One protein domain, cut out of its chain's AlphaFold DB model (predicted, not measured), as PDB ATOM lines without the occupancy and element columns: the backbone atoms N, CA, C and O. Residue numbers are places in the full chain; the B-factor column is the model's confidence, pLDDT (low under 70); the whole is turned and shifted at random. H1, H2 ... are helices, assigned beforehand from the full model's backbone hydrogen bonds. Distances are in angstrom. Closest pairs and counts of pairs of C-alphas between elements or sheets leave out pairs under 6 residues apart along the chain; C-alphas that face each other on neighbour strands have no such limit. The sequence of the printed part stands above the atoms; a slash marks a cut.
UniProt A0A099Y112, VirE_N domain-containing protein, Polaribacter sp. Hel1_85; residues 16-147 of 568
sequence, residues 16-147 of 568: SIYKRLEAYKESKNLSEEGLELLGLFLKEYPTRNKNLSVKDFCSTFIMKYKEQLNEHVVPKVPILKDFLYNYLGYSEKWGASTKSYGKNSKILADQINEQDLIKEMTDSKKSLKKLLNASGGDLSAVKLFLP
ATOM      1  N   SER A  16     160.245 256.496 249.549       86.56
ATOM      2  CA  SER A  16     159.536 256.973 248.352       86.56
ATOM      3  C   SER A  16     158.016 257.016 248.523       86.56
ATOM      4  O   SER A  16     157.367 257.837 247.888       86.56
ATOM      5  N   ILE A  17     157.434 256.178 249.383       86.75
ATOM      6  CA  ILE A  17     155.986 256.172 249.627       86.75
ATOM      7  C   ILE A  17     155.576 257.359 250.490       86.75
ATOM      8  O   ILE A  17     154.570 257.995 250.194       86.75
ATOM      9  N   TYR A  18     156.387 257.711 251.487       89.00
ATOM     10  CA  TYR A  18     156.171 258.919 252.283       89.00
ATOM     11  C   TYR A  18     156.184 260.167 251.401       89.00
ATOM     12  O   TYR A  18     155.216 260.914 251.416       89.00
ATOM     13  N   LYS A  19     157.190 260.306 250.526       90.75
ATOM     14  CA  LYS A  19     157.281 261.431 249.579       90.75
ATOM     15  C   LYS A  19     156.089 261.517 248.617       90.75
ATOM     16  O   LYS A  19     155.643 262.604 248.275       90.75
ATOM     17  N   ARG A  20     155.549 260.374 248.181       91.12
ATOM     18  CA  ARG A  20     154.329 260.307 247.350       91.12
ATOM     19  C   ARG A  20     153.092 260.784 248.109       91.12
ATOM     20  O   ARG A  20     152.295 261.536 247.560       91.12
ATOM     21  N   LEU A  21     152.937 260.357 249.362       90.44
ATOM     22  CA  LEU A  21     151.835 260.792 250.223       90.44
ATOM     23  C   LEU A  21     151.949 262.276 250.594       90.44
ATOM     24  O   LEU A  21     150.932 262.962 250.633       90.44
ATOM     25  N   GLU A  22     153.168 262.775 250.797       91.25
ATOM     26  CA  GLU A  22     153.454 264.198 251.001       91.25
ATOM     27  C   GLU A  22     153.094 265.019 249.759       91.25
ATOM     28  O   GLU A  22     152.378 266.004 249.887       91.25
ATOM     29  N   ALA A  23     153.465 264.572 248.554       90.56
ATOM     30  CA  ALA A  23     153.072 265.241 247.311       90.56
ATOM     31  C   ALA A  23     151.543 265.270 247.117       90.56
ATOM     32  O   ALA A  23     150.988 266.277 246.689       90.56
ATOM     33  N   TYR A  24     150.836 264.196 247.483       91.62
ATOM     34  CA  TYR A  24     149.369 264.198 247.516       91.62
ATOM     35  C   TYR A  24     148.801 265.189 248.543       91.62
ATOM     36  O   TYR A  24     147.824 265.890 248.281       91.62
ATOM     37  N   LYS A  25     149.388 265.245 249.740       90.75
ATOM     38  CA  LYS A  25     148.983 266.205 250.768       90.75
ATOM     39  C   LYS A  25     149.187 267.637 250.272       90.75
ATOM     40  O   LYS A  25     148.303 268.466 250.446       90.75
ATOM     41  N   GLU A  26     150.331 267.919 249.658       88.56
ATOM     42  CA  GLU A  26     150.658 269.223 249.081       88.56
ATOM     43  C   GLU A  26     149.712 269.595 247.937       88.56
ATOM     44  O   GLU A  26     149.255 270.736 247.888       88.56
ATOM     45  N   SER A  27     149.331 268.641 247.077       88.44
ATOM     46  CA  SER A  27     148.417 268.914 245.962       88.44
ATOM     47  C   SER A  27     147.032 269.379 246.418       88.44
ATOM     48  O   SER A  27     146.353 270.076 245.676       88.44
ATOM     49  N   LYS A  28     146.596 269.025 247.635       86.06
ATOM     50  CA  LYS A  28     145.316 269.497 248.194       86.06
ATOM     51  C   LYS A  28     145.279 270.986 248.509       86.06
ATOM     52  O   LYS A  28     144.192 271.523 248.689       86.06
ATOM     53  N   ASN A  29     146.441 271.619 248.623       85.88
ATOM     54  CA  ASN A  29     146.547 273.041 248.927       85.88
ATOM     55  C   ASN A  29     146.635 273.899 247.653       85.88
ATOM     56  O   ASN A  29     146.863 275.100 247.757       85.88
ATOM     57  N   LEU A  30     146.521 273.291 246.467       85.12
ATOM     58  CA  LEU A  30     146.556 273.998 245.189       85.12
ATOM     59  C   LEU A  30     145.207 274.655 244.876       85.12
ATOM     60  O   LEU A  30     144.167 274.207 245.362       85.12
ATOM     61  N   SER A  31     145.238 275.701 244.045       86.75
ATOM     62  CA  SER A  31     144.024 276.299 243.481       86.75
ATOM     63  C   SER A  31     143.348 275.351 242.486       86.75
ATOM     64  O   SER A  31     143.912 274.317 242.113       86.75
ATOM     65  N   GLU A  32     142.142 275.703 242.041       87.94
ATOM     66  CA  GLU A  32     141.414 274.944 241.021       87.94
ATOM     67  C   GLU A  32     142.239 274.819 239.731       87.94
ATOM     68  O   GLU A  32     142.441 273.712 239.234       87.94
ATOM     69  N   GLU A  33     142.863 275.909 239.285       86.88
ATOM     70  CA  GLU A  33     143.750 275.946 238.116       86.88
ATOM     71  C   GLU A  33     145.003 275.078 238.317       86.88
ATOM     72  O   GLU A  33     145.448 274.373 237.408       86.88
ATOM     73  N   GLY A  34     145.565 275.069 239.531       86.00
ATOM     74  CA  GLY A  34     146.681 274.189 239.881       86.00
ATOM     75  C   GLY A  34     146.294 272.705 239.836       86.00
ATOM     76  O   GLY A  34     147.075 271.869 239.369       86.00
ATOM     77  N   LEU A  35     145.080 272.363 240.274       88.56
ATOM     78  CA  LEU A  35     144.534 271.006 240.192       88.56
ATOM     79  C   LEU A  35     144.224 270.591 238.748       88.56
ATOM     80  O   LEU A  35     144.519 269.451 238.376       88.56
ATOM     81  N   GLU A  36     143.692 271.491 237.920       90.75
ATOM     82  CA  GLU A  36     143.485 271.257 236.486       90.75
ATOM     83  C   GLU A  36     144.805 270.968 235.771       90.75
ATOM     84  O   GLU A  36     144.901 270.021 234.983       90.75
ATOM     85  N   LEU A  37     145.854 271.721 236.108       90.19
ATOM     86  CA  LEU A  37     147.188 271.531 235.554       90.19
ATOM     87  C   LEU A  37     147.798 270.185 235.965       90.19
ATOM     88  O   LEU A  37     148.428 269.510 235.146       90.19
ATOM     89  N   LEU A  38     147.555 269.736 237.201       91.00
ATOM     90  CA  LEU A  38     147.894 268.375 237.625       91.00
ATOM     91  C   LEU A  38     147.056 267.309 236.910       91.00
ATOM     92  O   LEU A  38     147.579 266.243 236.582       91.00
ATOM     93  N   GLY A  39     145.781 267.576 236.633       91.12
ATOM     94  CA  GLY A  39     144.937 266.709 235.812       91.12
ATOM     95  C   GLY A  39     145.488 266.558 234.392       91.12
ATOM     96  O   GLY A  39     145.586 265.441 233.873       91.12
ATOM     97  N   LEU A  40     145.925 267.665 233.789       92.00
ATOM     98  CA  LEU A  40     146.576 267.685 232.483       92.00
ATOM     99  C   LEU A  40     147.901 266.916 232.499       92.00
ATOM    100  O   LEU A  40     148.136 266.094 231.617       92.00
ATOM    101  N   PHE A  41     148.725 267.108 233.531       92.38
ATOM    102  CA  PHE A  41     149.968 266.361 233.731       92.38
ATOM    103  C   PHE A  41     149.749 264.842 233.748       92.38
ATOM    104  O   PHE A  41     150.463 264.107 233.067       92.38
ATOM    105  N   LEU A  42     148.737 264.364 234.480       91.88
ATOM    106  CA  LEU A  42     148.394 262.938 234.508       91.88
ATOM    107  C   LEU A  42     147.883 262.443 233.149       91.88
ATOM    108  O   LEU A  42     148.223 261.337 232.734       91.88
ATOM    109  N   LYS A  43     147.098 263.260 232.439       90.12
ATOM    110  CA  LYS A  43     146.564 262.927 231.110       90.12
ATOM    111  C   LYS A  43     147.655 262.850 230.039       90.12
ATOM    112  O   LYS A  43     147.573 262.003 229.153       90.12
ATOM    113  N   GLU A  44     148.663 263.718 230.111       88.94
ATOM    114  CA  GLU A  44     149.789 263.739 229.170       88.94
ATOM    115  C   GLU A  44     150.839 262.659 229.464       88.94
ATOM    116  O   GLU A  44     151.693 262.408 228.612       88.94
ATOM    117  N   TYR A  45     150.790 261.997 230.628       87.62
ATOM    118  CA  TYR A  45     151.749 260.951 230.971       87.62
ATOM    119  C   TYR A  45     151.570 259.707 230.081       87.62
ATOM    120  O   TYR A  45     150.544 259.020 230.153       87.62
ATOM    121  N   PRO A  46     152.570 259.347 229.254       76.38
ATOM    122  CA  PRO A  46     152.439 258.228 228.339       76.38
ATOM    123  C   PRO A  46     152.674 256.915 229.090       76.38
ATOM    124  O   PRO A  46     153.794 256.415 229.174       76.38
ATOM    125  N   THR A  47     151.601 256.297 229.580       66.31
ATOM    126  CA  THR A  47     151.632 255.018 230.324       66.31
ATOM    127  C   THR A  47     152.313 253.848 229.588       66.31
ATOM    128  O   THR A  47     152.599 252.824 230.209       66.31
ATOM    129  N   ARG A  48     152.609 253.965 228.280       51.47
ATOM    130  CA  ARG A  48     153.231 252.912 227.446       51.47
ATOM    131  C   ARG A  48     154.522 253.309 226.710       51.47
ATOM    132  O   ARG A  48     155.103 252.447 226.052       51.47
ATOM    133  N   ASN A  49     155.001 254.554 226.805       57.00
ATOM    134  CA  ASN A  49     156.223 254.963 226.099       57.00
ATOM    135  C   ASN A  49     157.470 254.711 226.965       57.00
ATOM    136  O   ASN A  49     157.766 255.472 227.880       57.00
ATOM    137  N   LYS A  50     158.208 253.634 226.669       58.94
ATOM    138  CA  LYS A  50     159.429 253.244 227.401       58.94
ATOM    139  C   LYS A  50     160.659 254.100 227.065       58.94
ATOM    140  O   LYS A  50     161.670 253.965 227.747       58.94
ATOM    141  N   ASN A  51     160.583 254.955 226.043       60.81
ATOM    142  CA  ASN A  51     161.736 255.708 225.535       60.81
ATOM    143  C   ASN A  51     162.000 257.010 226.303       60.81
ATOM    144  O   ASN A  51     163.014 257.656 226.061       60.81
ATOM    145  N   LEU A  52     161.107 257.404 227.214       69.31
ATOM    146  CA  LEU A  52     161.237 258.633 227.988       69.31
ATOM    147  C   LEU A  52     161.227 258.295 229.478       69.31
ATOM    148  O   LEU A  52     160.285 257.672 229.974       69.31
ATOM    149  N   SER A  53     162.277 258.676 230.210       84.62
ATOM    150  CA  SER A  53     162.280 258.443 231.652       84.62
ATOM    151  C   SER A  53     161.209 259.317 232.316       84.62
ATOM    152  O   SER A  53     160.915 260.423 231.866       84.62
ATOM    153  N   VAL A  54     160.634 258.856 233.429       87.44
ATOM    154  CA  VAL A  54     159.641 259.640 234.193       87.44
ATOM    155  C   VAL A  54     160.186 261.025 234.561       87.44
ATOM    156  O   VAL A  54     159.462 262.018 234.546       87.44
ATOM    157  N   LYS A  55     161.478 261.101 234.893       86.94
ATOM    158  CA  LYS A  55     162.134 262.363 235.237       86.94
ATOM    159  C   LYS A  55     162.245 263.291 234.030       86.94
ATOM    160  O   LYS A  55     162.112 264.503 234.208       86.94
ATOM    161  N   ASP A  56     162.471 262.750 232.839       87.38
ATOM    162  CA  ASP A  56     162.503 263.539 231.606       87.38
ATOM    163  C   ASP A  56     161.103 264.038 231.272       87.38
ATOM    164  O   ASP A  56     160.945 265.226 231.022       87.38
ATOM    165  N   PHE A  57     160.075 263.198 231.441       90.12
ATOM    166  CA  PHE A  57     158.675 263.600 231.276       90.12
ATOM    167  C   PHE A  57     158.319 264.783 232.178       90.12
ATOM    168  O   PHE A  57     157.819 265.797 231.697       90.12
ATOM    169  N   CYS A  58     158.648 264.695 233.471       89.81
ATOM    170  CA  CYS A  58     158.423 265.800 234.405       89.81
ATOM    171  C   CYS A  58     159.165 267.071 233.958       89.81
ATOM    172  O   CYS A  58     158.636 268.169 234.089       89.81
ATOM    173  N   SER A  59     160.376 266.938 233.406       89.06
ATOM    174  CA  SER A  59     161.170 268.087 232.941       89.06
ATOM    175  C   SER A  59     160.563 268.729 231.694       89.06
ATOM    176  O   SER A  59     160.440 269.949 231.638       89.06
ATOM    177  N   THR A  60     160.132 267.920 230.725       89.69
ATOM    178  CA  THR A  60     159.451 268.387 229.511       89.69
ATOM    179  C   THR A  60     158.130 269.071 229.849       89.69
ATOM    180  O   THR A  60     157.849 270.140 229.313       89.69
ATOM    181  N   PHE A  61     157.350 268.510 230.778       90.75
ATOM    182  CA  PHE A  61     156.106 269.126 231.235       90.75
ATOM    183  C   PHE A  61     156.364 270.481 231.908       90.75
ATOM    184  O   PHE A  61     155.707 271.465 231.575       90.75
ATOM    185  N   ILE A  62     157.381 270.567 232.777       89.38
ATOM    186  CA  ILE A  62     157.790 271.833 233.407       89.38
ATOM    187  C   ILE A  62     158.201 272.874 232.365       89.38
ATOM    188  O   ILE A  62     157.828 274.035 232.491       89.38
ATOM    189  N   MET A  63     158.956 272.483 231.336       88.62
ATOM    190  CA  MET A  63     159.346 273.406 230.266       88.62
ATOM    191  C   MET A  63     158.141 273.913 229.471       88.62
ATOM    192  O   MET A  63     158.102 275.090 229.124       88.62
ATOM    193  N   LYS A  64     157.168 273.038 229.200       90.75
ATOM    194  CA  LYS A  64     155.976 273.348 228.402       90.75
ATOM    195  C   LYS A  64     154.984 274.257 229.135       90.75
ATOM    196  O   LYS A  64     154.410 275.133 228.503       90.75
ATOM    197  N   TYR A  65     154.818 274.077 230.446       88.88
ATOM    198  CA  TYR A  65     153.830 274.793 231.270       88.88
ATOM    199  C   TYR A  65     154.475 275.706 232.324       88.88
ATOM    200  O   TYR A  65     153.927 275.919 233.405       88.88
ATOM    201  N   LYS A  66     155.681 276.215 232.046       84.75
ATOM    202  CA  LYS A  66     156.535 276.909 233.026       84.75
ATOM    203  C   LYS A  66     155.828 278.068 233.735       84.75
ATOM    204  O   LYS A  66     155.975 278.206 234.944       84.75
ATOM    205  N   GLU A  67     155.114 278.907 232.990       82.19
ATOM    206  CA  GLU A  67     154.430 280.085 233.539       82.19
ATOM    207  C   GLU A  67     153.265 279.672 234.441       82.19
ATOM    208  O   GLU A  67     153.268 280.031 235.616       82.19
ATOM    209  N   GLN A  68     152.369 278.800 233.958       83.12
ATOM    210  CA  GLN A  68     151.228 278.323 234.750       83.12
ATOM    211  C   GLN A  68     151.664 277.543 236.000       83.12
ATOM    212  O   GLN A  68     151.053 277.661 237.059       83.12
ATOM    213  N   LEU A  69     152.744 276.756 235.908       81.38
ATOM    214  CA  LEU A  69     153.284 276.022 237.055       81.38
ATOM    215  C   LEU A  69     153.886 276.954 238.110       81.38
ATOM    216  O   LEU A  69     153.732 276.687 239.296       81.38
ATOM    217  N   ASN A  70     154.564 278.030 237.702       75.38
ATOM    218  CA  ASN A  70     155.126 279.003 238.644       75.38
ATOM    219  C   ASN A  70     154.046 279.846 239.333       75.38
ATOM    220  O   ASN A  70     154.274 280.320 240.445       75.38
ATOM    221  N   GLU A  71     152.908 280.050 238.670       76.81
ATOM    222  CA  GLU A  71     151.791 280.847 239.177       76.81
ATOM    223  C   GLU A  71     150.862 280.036 240.093       76.81
ATOM    224  O   GLU A  71     150.445 280.527 241.141       76.81
ATOM    225  N   HIS A  72     150.596 278.771 239.748       75.44
ATOM    226  CA  HIS A  72     149.537 277.977 240.385       75.44
ATOM    227  C   HIS A  72     150.024 276.727 241.141       75.44
ATOM    228  O   HIS A  72     149.205 276.032 241.747       75.44
ATOM    229  N   VAL A  73     151.331 276.411 241.144       69.38
ATOM    230  CA  VAL A  73     151.888 275.238 241.850       69.38
ATOM    231  C   VAL A  73     153.028 275.632 242.798       69.38
ATOM    232  O   VAL A  73     153.983 276.311 242.438       69.38
ATOM    233  N   VAL A  74     152.913 275.207 244.061       60.12
ATOM    234  CA  VAL A  74     153.613 275.826 245.202       60.12
ATOM    235  C   VAL A  74     155.124 275.521 245.339       60.12
ATOM    236  O   VAL A  74     155.824 276.361 245.907       60.12
ATOM    237  N   PRO A  75     155.726 274.422 244.840       59.88
ATOM    238  CA  PRO A  75     157.181 274.281 244.968       59.88
ATOM    239  C   PRO A  75     157.971 274.940 243.817       59.88
ATOM    240  O   PRO A  75     157.749 274.633 242.651       59.88
ATOM    241  N   LYS A  76     158.986 275.768 244.132       59.38
ATOM    242  CA  LYS A  76     159.964 276.313 243.153       59.38
ATOM    243  C   LYS A  76     160.914 275.220 242.625       59.38
ATOM    244  O   LYS A  76     161.269 274.299 243.358       59.38
ATOM    245  N   VAL A  77     161.387 275.313 241.375       51.38
ATOM    246  CA  VAL A  77     162.383 274.376 240.790       51.38
ATOM    247  C   VAL A  77     163.709 274.492 241.564       51.38
ATOM    248  O   VAL A  77     164.211 275.609 241.692       51.38
ATOM    249  N   PRO A  78     164.291 273.394 242.100       55.44
ATOM    250  CA  PRO A  78     164.148 271.987 241.683       55.44
ATOM    251  C   PRO A  78     163.048 271.159 242.372       55.44
ATOM    252  O   PRO A  78     162.777 270.042 241.934       55.44
ATOM    253  N   ILE A  79     162.379 271.697 243.391       77.50
ATOM    254  CA  ILE A  79     161.383 270.980 244.204       77.50
ATOM    255  C   ILE A  79     160.163 270.578 243.358       77.50
ATOM    256  O   ILE A  79     159.603 269.505 243.558       77.50
ATOM    257  N   LEU A  80     159.818 271.369 242.333       84.50
ATOM    258  CA  LEU A  80     158.705 271.083 241.418       84.50
ATOM    259  C   LEU A  80     158.850 269.751 240.665       84.50
ATOM    260  O   LEU A  80     157.879 269.018 240.502       84.50
ATOM    261  N   LYS A  81     160.064 269.411 240.211       87.25
ATOM    262  CA  LYS A  81     160.309 268.163 239.470       87.25
ATOM    263  C   LYS A  81     160.118 266.947 240.369       87.25
ATOM    264  O   LYS A  81     159.511 265.962 239.948       87.25
ATOM    265  N   ASP A  82     160.615 267.027 241.599       87.94
ATOM    266  CA  ASP A  82     160.440 265.971 242.591       87.94
ATOM    267  C   ASP A  82     158.981 265.875 243.053       87.94
ATOM    268  O   ASP A  82     158.469 264.765 243.208       87.94
ATOM    269  N   PHE A  83     158.287 267.004 243.205       90.19
ATOM    270  CA  PHE A  83     156.853 267.042 243.481       90.19
ATOM    271  C   PHE A  83     156.055 266.329 242.384       90.19
ATOM    272  O   PHE A  83     155.355 265.367 242.685       90.19
ATOM    273  N   LEU A  84     156.226 266.708 241.110       91.38
ATOM    274  CA  LEU A  84     155.522 266.082 239.983       91.38
ATOM    275  C   LEU A  84     155.834 264.586 239.862       91.38
ATOM    276  O   LEU A  84     154.925 263.780 239.669       91.38
ATOM    277  N   TYR A  85     157.096 264.185 240.046       91.94
ATOM    278  CA  TYR A  85     157.487 262.773 240.051       91.94
ATOM    279  C   TYR A  85     156.758 261.978 241.145       91.94
ATOM    280  O   TYR A  85     156.258 260.875 240.902       91.94
ATOM    281  N   ASN A  86     156.699 262.521 242.363       91.50
ATOM    282  CA  ASN A  86     156.056 261.860 243.494       91.50
ATOM    283  C   ASN A  86     154.525 261.902 243.390       91.50
ATOM    284  O   ASN A  86     153.880 260.900 243.690       91.50
ATOM    285  N   TYR A  87     153.942 262.994 242.899       91.44
ATOM    286  CA  TYR A  87     152.507 263.107 242.640       91.44
ATOM    287  C   TYR A  87     152.049 262.124 241.553       91.44
ATOM    288  O   TYR A  87     151.048 261.419 241.720       91.44
ATOM    289  N   LEU A  88     152.831 261.991 240.477       91.62
ATOM    290  CA  LEU A  88     152.611 260.972 239.456       91.62
ATOM    291  C   LEU A  88     152.702 259.571 240.060       91.62
ATOM    292  O   LEU A  88     151.813 258.750 239.863       91.62
ATOM    293  N   GLY A  89     153.744 259.305 240.851       89.00
ATOM    294  CA  GLY A  89     153.919 258.014 241.507       89.00
ATOM    295  C   GLY A  89     152.810 257.667 242.504       89.00
ATOM    296  O   GLY A  89     152.464 256.493 242.636       89.00
ATOM    297  N   TYR A  90     152.235 258.658 243.189       88.88
ATOM    298  CA  TYR A  90     151.029 258.486 244.000       88.88
ATOM    299  C   TYR A  90     149.832 258.095 243.122       88.88
ATOM    300  O   TYR A  90     149.200 257.065 243.372       88.88
ATOM    301  N   SER A  91     149.574 258.866 242.063       89.50
ATOM    302  CA  SER A  91     148.431 258.687 241.155       89.50
ATOM    303  C   SER A  91     148.474 257.337 240.425       89.50
ATOM    304  O   SER A  91     147.481 256.610 240.383       89.50
ATOM    305  N   GLU A  92     149.664 256.932 239.977       86.38
ATOM    306  CA  GLU A  92     149.953 255.640 239.336       86.38
ATOM    307  C   GLU A  92     150.118 254.478 240.339       86.38
ATOM    308  O   GLU A  92     150.409 253.331 239.966       86.38
ATOM    309  N   LYS A  93     149.934 254.746 241.641       83.31
ATOM    310  CA  LYS A  93     149.965 253.753 242.729       83.31
ATOM    311  C   LYS A  93     151.285 252.976 242.774       83.31
ATOM    312  O   LYS A  93     151.319 251.754 242.977       83.31
ATOM    313  N   TRP A  94     152.401 253.663 242.547       82.81
ATOM    314  CA  TRP A  94     153.728 253.064 242.620       82.81
ATOM    315  C   TRP A  94     154.028 252.635 244.054       82.81
ATOM    316  O   TRP A  94     153.952 253.426 244.992       82.81
ATOM    317  N   GLY A  95     154.378 251.359 244.228       73.25
ATOM    318  CA  GLY A  95     154.618 250.778 245.551       73.25
ATOM    319  C   GLY A  95     153.359 250.569 246.403       73.25
ATOM    320  O   GLY A  95     153.489 250.389 247.607       73.25
ATOM    321  N   ALA A  96     152.155 250.592 245.822       74.69
ATOM    322  CA  ALA A  96     150.940 250.218 246.546       74.69
ATOM    323  C   ALA A  96     150.961 248.737 246.970       74.69
ATOM    324  O   ALA A  96     151.400 247.865 246.214       74.69
ATOM    325  N   SER A  97     150.396 248.444 248.145       63.22
ATOM    326  CA  SER A  97     150.304 247.098 248.733       63.22
ATOM    327  C   SER A  97     149.371 246.153 247.963       63.22
ATOM    328  O   SER A  97     149.273 244.971 248.290       63.22
ATOM    329  N   THR A  98     148.685 246.657 246.930       58.59
ATOM    330  CA  THR A  98     147.735 245.913 246.095       58.59
ATOM    331  C   THR A  98     148.348 245.116 244.945       58.59
ATOM    332  O   THR A  98     147.617 244.373 244.295       58.59
ATOM    333  N   LYS A  99     149.656 245.238 244.684       54.75
ATOM    334  CA  LYS A  99     150.365 244.461 243.646       54.75
ATOM    335  C   LYS A  99     150.953 243.161 244.228       54.75
ATOM    336  O   LYS A  99     151.021 243.009 245.445       54.75
ATOM    337  N   SER A 100     151.313 242.202 243.363       51.25
ATOM    338  CA  SER A 100     151.920 240.912 243.746       51.25
ATOM    339  C   SER A 100     153.016 241.109 244.793       51.25
ATOM    340  O   SER A 100     153.849 242.002 244.628       51.25
ATOM    341  N   TYR A 101     153.009 240.291 245.851       57.16
ATOM    342  CA  TYR A 101     153.937 240.412 246.974       57.16
ATOM    343  C   TYR A 101     155.381 240.532 246.463       57.16
ATOM    344  O   TYR A 101     155.852 239.681 245.710       57.16
ATOM    345  N   GLY A 102     156.064 241.627 246.814       48.03
ATOM    346  CA  GLY A 102     157.394 241.941 246.284       48.03
ATOM    347  C   GLY A 102     158.438 240.850 246.561       48.03
ATOM    348  O   GLY A 102     158.226 239.960 247.392       48.03
ATOM    349  N   LYS A 103     159.597 240.929 245.887       45.47
ATOM    350  CA  LYS A 103     160.766 240.076 246.188       45.47
ATOM    351  C   LYS A 103     161.052 240.104 247.705       45.47
ATOM    352  O   LYS A 103     161.023 241.173 248.307       45.47
ATOM    353  N   ASN A 104     161.298 238.935 248.306       49.16
ATOM    354  CA  ASN A 104     161.566 238.702 249.744       49.16
ATOM    355  C   ASN A 104     160.377 238.829 250.718       49.16
ATOM    356  O   ASN A 104     160.555 238.676 251.924       49.16
ATOM    357  N   SER A 105     159.156 239.017 250.217       52.53
ATOM    358  CA  SER A 105     157.926 239.025 251.028       52.53
ATOM    359  C   SER A 105     157.740 237.780 251.904       52.53
ATOM    360  O   SER A 105     157.310 237.908 253.044       52.53
ATOM    361  N   LYS A 106     158.120 236.599 251.399       49.62
ATOM    362  CA  LYS A 106     158.064 235.322 252.127       49.62
ATOM    363  C   LYS A 106     158.886 235.341 253.424       49.62
ATOM    364  O   LYS A 106     158.420 234.840 254.431       49.62
ATOM    365  N   ILE A 107     160.079 235.942 253.401       51.62
ATOM    366  CA  ILE A 107     160.998 235.961 254.552       51.62
ATOM    367  C   ILE A 107     160.466 236.887 255.652       51.62
ATOM    368  O   ILE A 107     160.532 236.546 256.824       51.62
ATOM    369  N   LEU A 108     159.898 238.035 255.275       51.12
ATOM    370  CA  LEU A 108     159.342 239.003 256.227       51.12
ATOM    371  C   LEU A 108     157.970 238.586 256.777       51.12
ATOM    372  O   LEU A 108     157.668 238.890 257.928       51.12
ATOM    373  N   ALA A 109     157.156 237.872 255.985       51.12
ATOM    374  CA  ALA A 109     155.879 237.307 256.434       51.12
ATOM    375  C   ALA A 109     156.052 236.360 257.631       51.12
ATOM    376  O   ALA A 109     155.200 236.323 258.510       51.12
ATOM    377  N   ASP A 110     157.172 235.635 257.667       51.66
ATOM    378  CA  ASP A 110     157.505 234.695 258.739       51.66
ATOM    379  C   ASP A 110     158.127 235.385 259.975       51.66
ATOM    380  O   ASP A 110     158.383 234.719 260.979       51.66
ATOM    381  N   GLN A 111     158.399 236.698 259.914       57.53
ATOM    382  CA  GLN A 111     159.156 237.432 260.940       57.53
ATOM    383  C   GLN A 111     158.310 238.359 261.818       57.53
ATOM    384  O   GLN A 111     158.698 238.601 262.958       57.53
ATOM    385  N   ILE A 112     157.183 238.881 261.327       65.56
ATOM    386  CA  ILE A 112     156.372 239.846 262.084       65.56
ATOM    387  C   ILE A 112     155.286 239.115 262.854       65.56
ATOM    388  O   ILE A 112     154.432 238.432 262.283       65.56
ATOM    389  N   ASN A 113     155.331 239.259 264.175       74.19
ATOM    390  CA  ASN A 113     154.341 238.647 265.041       74.19
ATOM    391  C   ASN A 113     153.117 239.548 265.271       74.19
ATOM    392  O   ASN A 113     153.079 240.712 264.876       74.19
ATOM    393  N   GLU A 114     152.081 238.987 265.892       80.81
ATOM    394  CA  GLU A 114     150.848 239.720 266.203       80.81
ATOM    395  C   GLU A 114     151.107 240.948 267.082       80.81
ATOM    396  O   GLU A 114     150.549 242.016 266.846       80.81
ATOM    397  N   GLN A 115     151.999 240.816 268.068       84.19
ATOM    398  CA  GLN A 115     152.374 241.905 268.968       84.19
ATOM    399  C   GLN A 115     153.101 243.025 268.223       84.19
ATOM    400  O   GLN A 115     152.838 244.201 268.474       84.19
ATOM    401  N   ASP A 116     153.970 242.682 267.272       81.81
ATOM    402  CA  ASP A 116     154.642 243.643 266.406       81.81
ATOM    403  C   ASP A 116     153.623 244.403 265.556       81.81
ATOM    404  O   ASP A 116     153.702 245.629 265.464       81.81
ATOM    405  N   LEU A 117     152.627 243.707 264.993       81.50
ATOM    406  CA  LEU A 117     151.553 244.339 264.231       81.50
ATOM    407  C   LEU A 117     150.723 245.284 265.107       81.50
ATOM    408  O   LEU A 117     150.514 246.436 264.731       81.50
ATOM    409  N   ILE A 118     150.296 244.835 266.289       86.81
ATOM    410  CA  ILE A 118     149.554 245.660 267.252       86.81
ATOM    411  C   ILE A 118     150.372 246.892 267.639       86.81
ATOM    412  O   ILE A 118     149.837 248.003 267.713       86.81
ATOM    413  N   LYS A 119     151.682 246.732 267.844       86.25
ATOM    414  CA  LYS A 119     152.584 247.848 268.116       86.25
ATOM    415  C   LYS A 119     152.628 248.813 266.936       86.25
ATOM    416  O   LYS A 119     152.478 250.009 267.151       86.25
ATOM    417  N   GLU A 120     152.767 248.333 265.702       84.56
ATOM    418  CA  GLU A 120     152.708 249.194 264.511       84.56
ATOM    419  C   GLU A 120     151.368 249.939 264.392       84.56
ATOM    420  O   GLU A 120     151.353 251.095 263.966       84.56
ATOM    421  N   MET A 121     150.259 249.310 264.792       86.62
ATOM    422  CA  MET A 121     148.919 249.905 264.766       86.62
ATOM    423  C   MET A 121     148.695 250.961 265.847       86.62
ATOM    424  O   MET A 121     147.923 251.883 265.612       86.62
ATOM    425  N   THR A 122     149.305 250.826 267.024       87.94
ATOM    426  CA  THR A 122     148.924 251.618 268.212       87.94
ATOM    427  C   THR A 122     150.003 252.588 268.695       87.94
ATOM    428  O   THR A 122     149.689 253.557 269.382       87.94
ATOM    429  N   ASP A 123     151.273 252.383 268.341       87.25
ATOM    430  CA  ASP A 123     152.377 253.252 268.766       87.25
ATOM    431  C   ASP A 123     152.543 254.442 267.804       87.25
ATOM    432  O   ASP A 123     152.731 254.299 266.592       87.25
ATOM    433  N   SER A 124     152.501 255.656 268.359       85.25
ATOM    434  CA  SER A 124     152.574 256.906 267.597       85.25
ATOM    435  C   SER A 124     153.902 257.109 266.856       85.25
ATOM    436  O   SER A 124     153.972 257.924 265.931       85.25
ATOM    437  N   LYS A 125     154.955 256.371 267.227       86.31
ATOM    438  CA  LYS A 125     156.292 256.455 266.620       86.31
ATOM    439  C   LYS A 125     156.493 255.468 265.466       86.31
ATOM    440  O   LYS A 125     157.557 255.472 264.836       86.31
ATOM    441  N   LYS A 126     155.498 254.626 265.178       86.25
ATOM    442  CA  LYS A 126     155.588 253.532 264.205       86.25
ATOM    443  C   LYS A 126     155.196 253.921 262.786       86.25
ATOM    444  O   LYS A 126     154.721 255.026 262.519       86.25
ATOM    445  N   SER A 127     155.474 253.023 261.842       82.25
ATOM    446  CA  SER A 127     155.414 253.335 260.410       82.25
ATOM    447  C   SER A 127     153.987 253.597 259.916       82.25
ATOM    448  O   SER A 127     153.785 254.514 259.122       82.25
ATOM    449  N   LEU A 128     152.970 252.912 260.457       84.88
ATOM    450  CA  LEU A 128     151.566 253.158 260.092       84.88
ATOM    451  C   LEU A 128     151.101 254.567 260.460       84.88
ATOM    452  O   LEU A 128     150.458 255.235 259.646       84.88
ATOM    453  N   LYS A 129     151.481 255.063 261.643       87.06
ATOM    454  CA  LYS A 129     151.219 256.453 262.029       87.06
ATOM    455  C   LYS A 129     151.953 257.430 261.118       87.06
ATOM    456  O   LYS A 129     151.362 258.409 260.670       87.06
ATOM    457  N   LYS A 130     153.223 257.163 260.807       88.69
ATOM    458  CA  LYS A 130     154.006 258.014 259.899       88.69
ATOM    459  C   LYS A 130     153.358 258.111 258.516       88.69
ATOM    460  O   LYS A 130     153.287 259.211 257.980       88.69
ATOM    461  N   LEU A 131     152.843 257.006 257.967       87.44
ATOM    462  CA  LEU A 131     152.131 257.008 256.683       87.44
ATOM    463  C   LEU A 131     150.882 257.890 256.737       87.44
ATOM    464  O   LEU A 131     150.673 258.716 255.853       87.44
ATOM    465  N   LEU A 132     150.079 257.752 257.798       88.31
ATOM    466  CA  LEU A 132     148.894 258.585 258.004       88.31
ATOM    467  C   LEU A 132     149.249 260.071 258.156       88.31
ATOM    468  O   LEU A 132     148.553 260.935 257.634       88.31
ATOM    469  N   ASN A 133     150.342 260.384 258.849       89.44
ATOM    470  CA  ASN A 133     150.799 261.763 259.000       89.44
ATOM    471  C   ASN A 133     151.303 262.349 257.666       89.44
ATOM    472  O   ASN A 133     151.026 263.514 257.373       89.44
ATOM    473  N   ALA A 134     151.994 261.549 256.845       89.50
ATOM    474  CA  ALA A 134     152.507 261.966 255.538       89.50
ATOM    475  C   ALA A 134     151.385 262.358 254.563       89.50
ATOM    476  O   ALA A 134     151.532 263.324 253.825       89.50
ATOM    477  N   SER A 135     150.226 261.694 254.623       87.75
ATOM    478  CA  SER A 135     149.051 262.058 253.814       87.75
ATOM    479  C   SER A 135     148.229 263.228 254.368       87.75
ATOM    480  O   SER A 135     147.134 263.503 253.874       87.75
ATOM    481  N   GLY A 136     148.701 263.889 255.429       86.19
ATOM    482  CA  GLY A 136     147.948 264.941 256.111       86.19
ATOM    483  C   GLY A 136     146.723 264.420 256.865       86.19
ATOM    484  O   GLY A 136     145.757 265.153 257.032       86.19
ATOM    485  N   GLY A 137     146.736 263.154 257.289       85.19
ATOM    486  CA  GLY A 137     145.604 262.518 257.958       85.19
ATOM    487  C   GLY A 137     144.541 261.971 257.004       85.19
ATOM    488  O   GLY A 137     143.553 261.406 257.475       85.19
ATOM    489  N   ASP A 138     144.727 262.070 255.681       85.31
ATOM    490  CA  ASP A 138     143.804 261.443 254.737       85.31
ATOM    491  C   ASP A 138     144.047 259.937 254.657       85.31
ATOM    492  O   ASP A 138     144.996 259.441 254.038       85.31
ATOM    493  N   LEU A 139     143.135 259.197 255.267       78.25
ATOM    494  CA  LEU A 139     143.125 257.751 255.242       78.25
ATOM    495  C   LEU A 139     142.842 257.154 253.855       78.25
ATOM    496  O   LEU A 139     143.392 256.106 253.514       78.25
ATOM    497  N   SER A 140     141.963 257.771 253.064       80.88
ATOM    498  CA  SER A 140     141.602 257.268 251.734       80.88
ATOM    499  C   SER A 140     142.825 257.249 250.816       80.88
ATOM    500  O   SER A 140     142.988 256.298 250.051       80.88
ATOM    501  N   ALA A 141     143.722 258.224 250.972       83.38
ATOM    502  CA  ALA A 141     145.003 258.278 250.270       83.38
ATOM    503  C   ALA A 141     145.998 257.202 250.731       83.38
ATOM    504  O   ALA A 141     146.733 256.636 249.922       83.38
ATOM    505  N   VAL A 142     146.000 256.866 252.025       83.19
ATOM    506  CA  VAL A 142     146.939 255.886 252.607       83.19
ATOM    507  C   VAL A 142     146.461 254.449 252.439       83.19
ATOM    508  O   VAL A 142     147.285 253.539 252.442       83.19
ATOM    509  N   LYS A 143     145.158 254.207 252.237       79.94
ATOM    510  CA  LYS A 143     144.563 252.858 252.164       79.94
ATOM    511  C   LYS A 143     145.293 251.920 251.195       79.94
ATOM    512  O   LYS A 143     145.460 250.744 251.497       79.94
ATOM    513  N   LEU A 144     145.753 252.435 250.054       74.88
ATOM    514  CA  LEU A 144     146.493 251.665 249.044       74.88
ATOM    515  C   LEU A 144     147.915 251.275 249.478       74.88
ATOM    516  O   LEU A 144     148.520 250.404 248.860       74.88
ATOM    517  N   PHE A 145     148.446 251.913 250.517       77.38
ATOM    518  CA  PHE A 145     149.788 251.710 251.060       77.38
ATOM    519  C   PHE A 145     149.774 251.049 252.446       77.38
ATOM    520  O   PHE A 145     150.814 250.561 252.890       77.38
ATOM    521  N   LEU A 146     148.609 250.973 253.105       76.88
ATOM    522  CA  LEU A 146     148.436 250.216 254.345       76.88
ATOM    523  C   LEU A 146     148.790 248.733 254.134       76.88
ATOM    524  O   LEU A 146     148.546 248.187 253.047       76.88
ATOM    525  N   PRO A 147     149.309 248.050 255.168       74.00
ATOM    526  CA  PRO A 147     149.369 246.600 255.182       74.00
ATOM    527  C   PRO A 147     147.975 246.030 254.933       74.00
ATOM    528  O   PRO A 147     146.994 246.429 255.563       74.00
TER     529      PRO A 147
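AT A GLANCE: This is residues 16 to 147 of the 568 residues of the protein "VirE_N domain-containing protein" of Polaribacter sp. Hel1_85 (UniProt A0A099Y112). H1 lies in the middle of an elongated, loosely built chain of helices, bridging a group of crossed helices, H2 to H5, at one end and H8 with the short H9 on its other side. From H5 the chain swings out in a wide loop through H6 and H7 and returns to H8; residues 100 to 116 of this loop stick out. The 132 printed residues include nine named helices, H1 to H9 in order, and no named strand: the class is all helix. The whole is only just loose, close to compact, with a radius of gyration of the C-alphas of 17.1 A and spans of 52 by 32 by 22 A.

IN THESE COORDINATES: H1, residues 16 to 27, begins at C-alpha 16 (159.536, 256.973, 248.352) and is 16.5 A long. H2, residues 32 to 44, is 18.3 A long, H3, residues 54 to 64, 15.3 A, and H5, residues 79 to 91, 18.1 A; H4 is residues 66 to 72. H6 is residues 105 to 109, H7 114 to 122, H8 127 to 134 and H9 139 to 142, ending at C-alpha 142 (146.939, 255.886, 252.607).

HOW THE PARTS SIT: H1 touches H5 about perpendicular at 79 degrees, closest at the C-alphas of Arg 20 and Asn 86, 4.5 A. H1 touches H8 at a shallow tilt of 28 degrees, closest at Glu 22 and Ala 134, C-alphas 5.1 A apart. H9 only just touches H1 and H8, with 3 pairs of C-alphas within 8 A each. H5, with residues 81 to 85 alone, touches H3 at a steep tilt of 60 degrees; H2, with residues 33 to 37 alone, touches H4. H7 and H8 touch only at the corner; H6 touches no helix. Every O i to N i+4 pair is within hydrogen-bond range in H1 to H8; H9 is too short for one.

THE WHOLE: The C-alphas of Glu 67 and Gln 115 are farthest apart, 52.1 A. The printed part has no cut; H5 to H6 is a long link. Residues 47 to 52, 73 to 78 and 97 to 112 have pLDDT under 70.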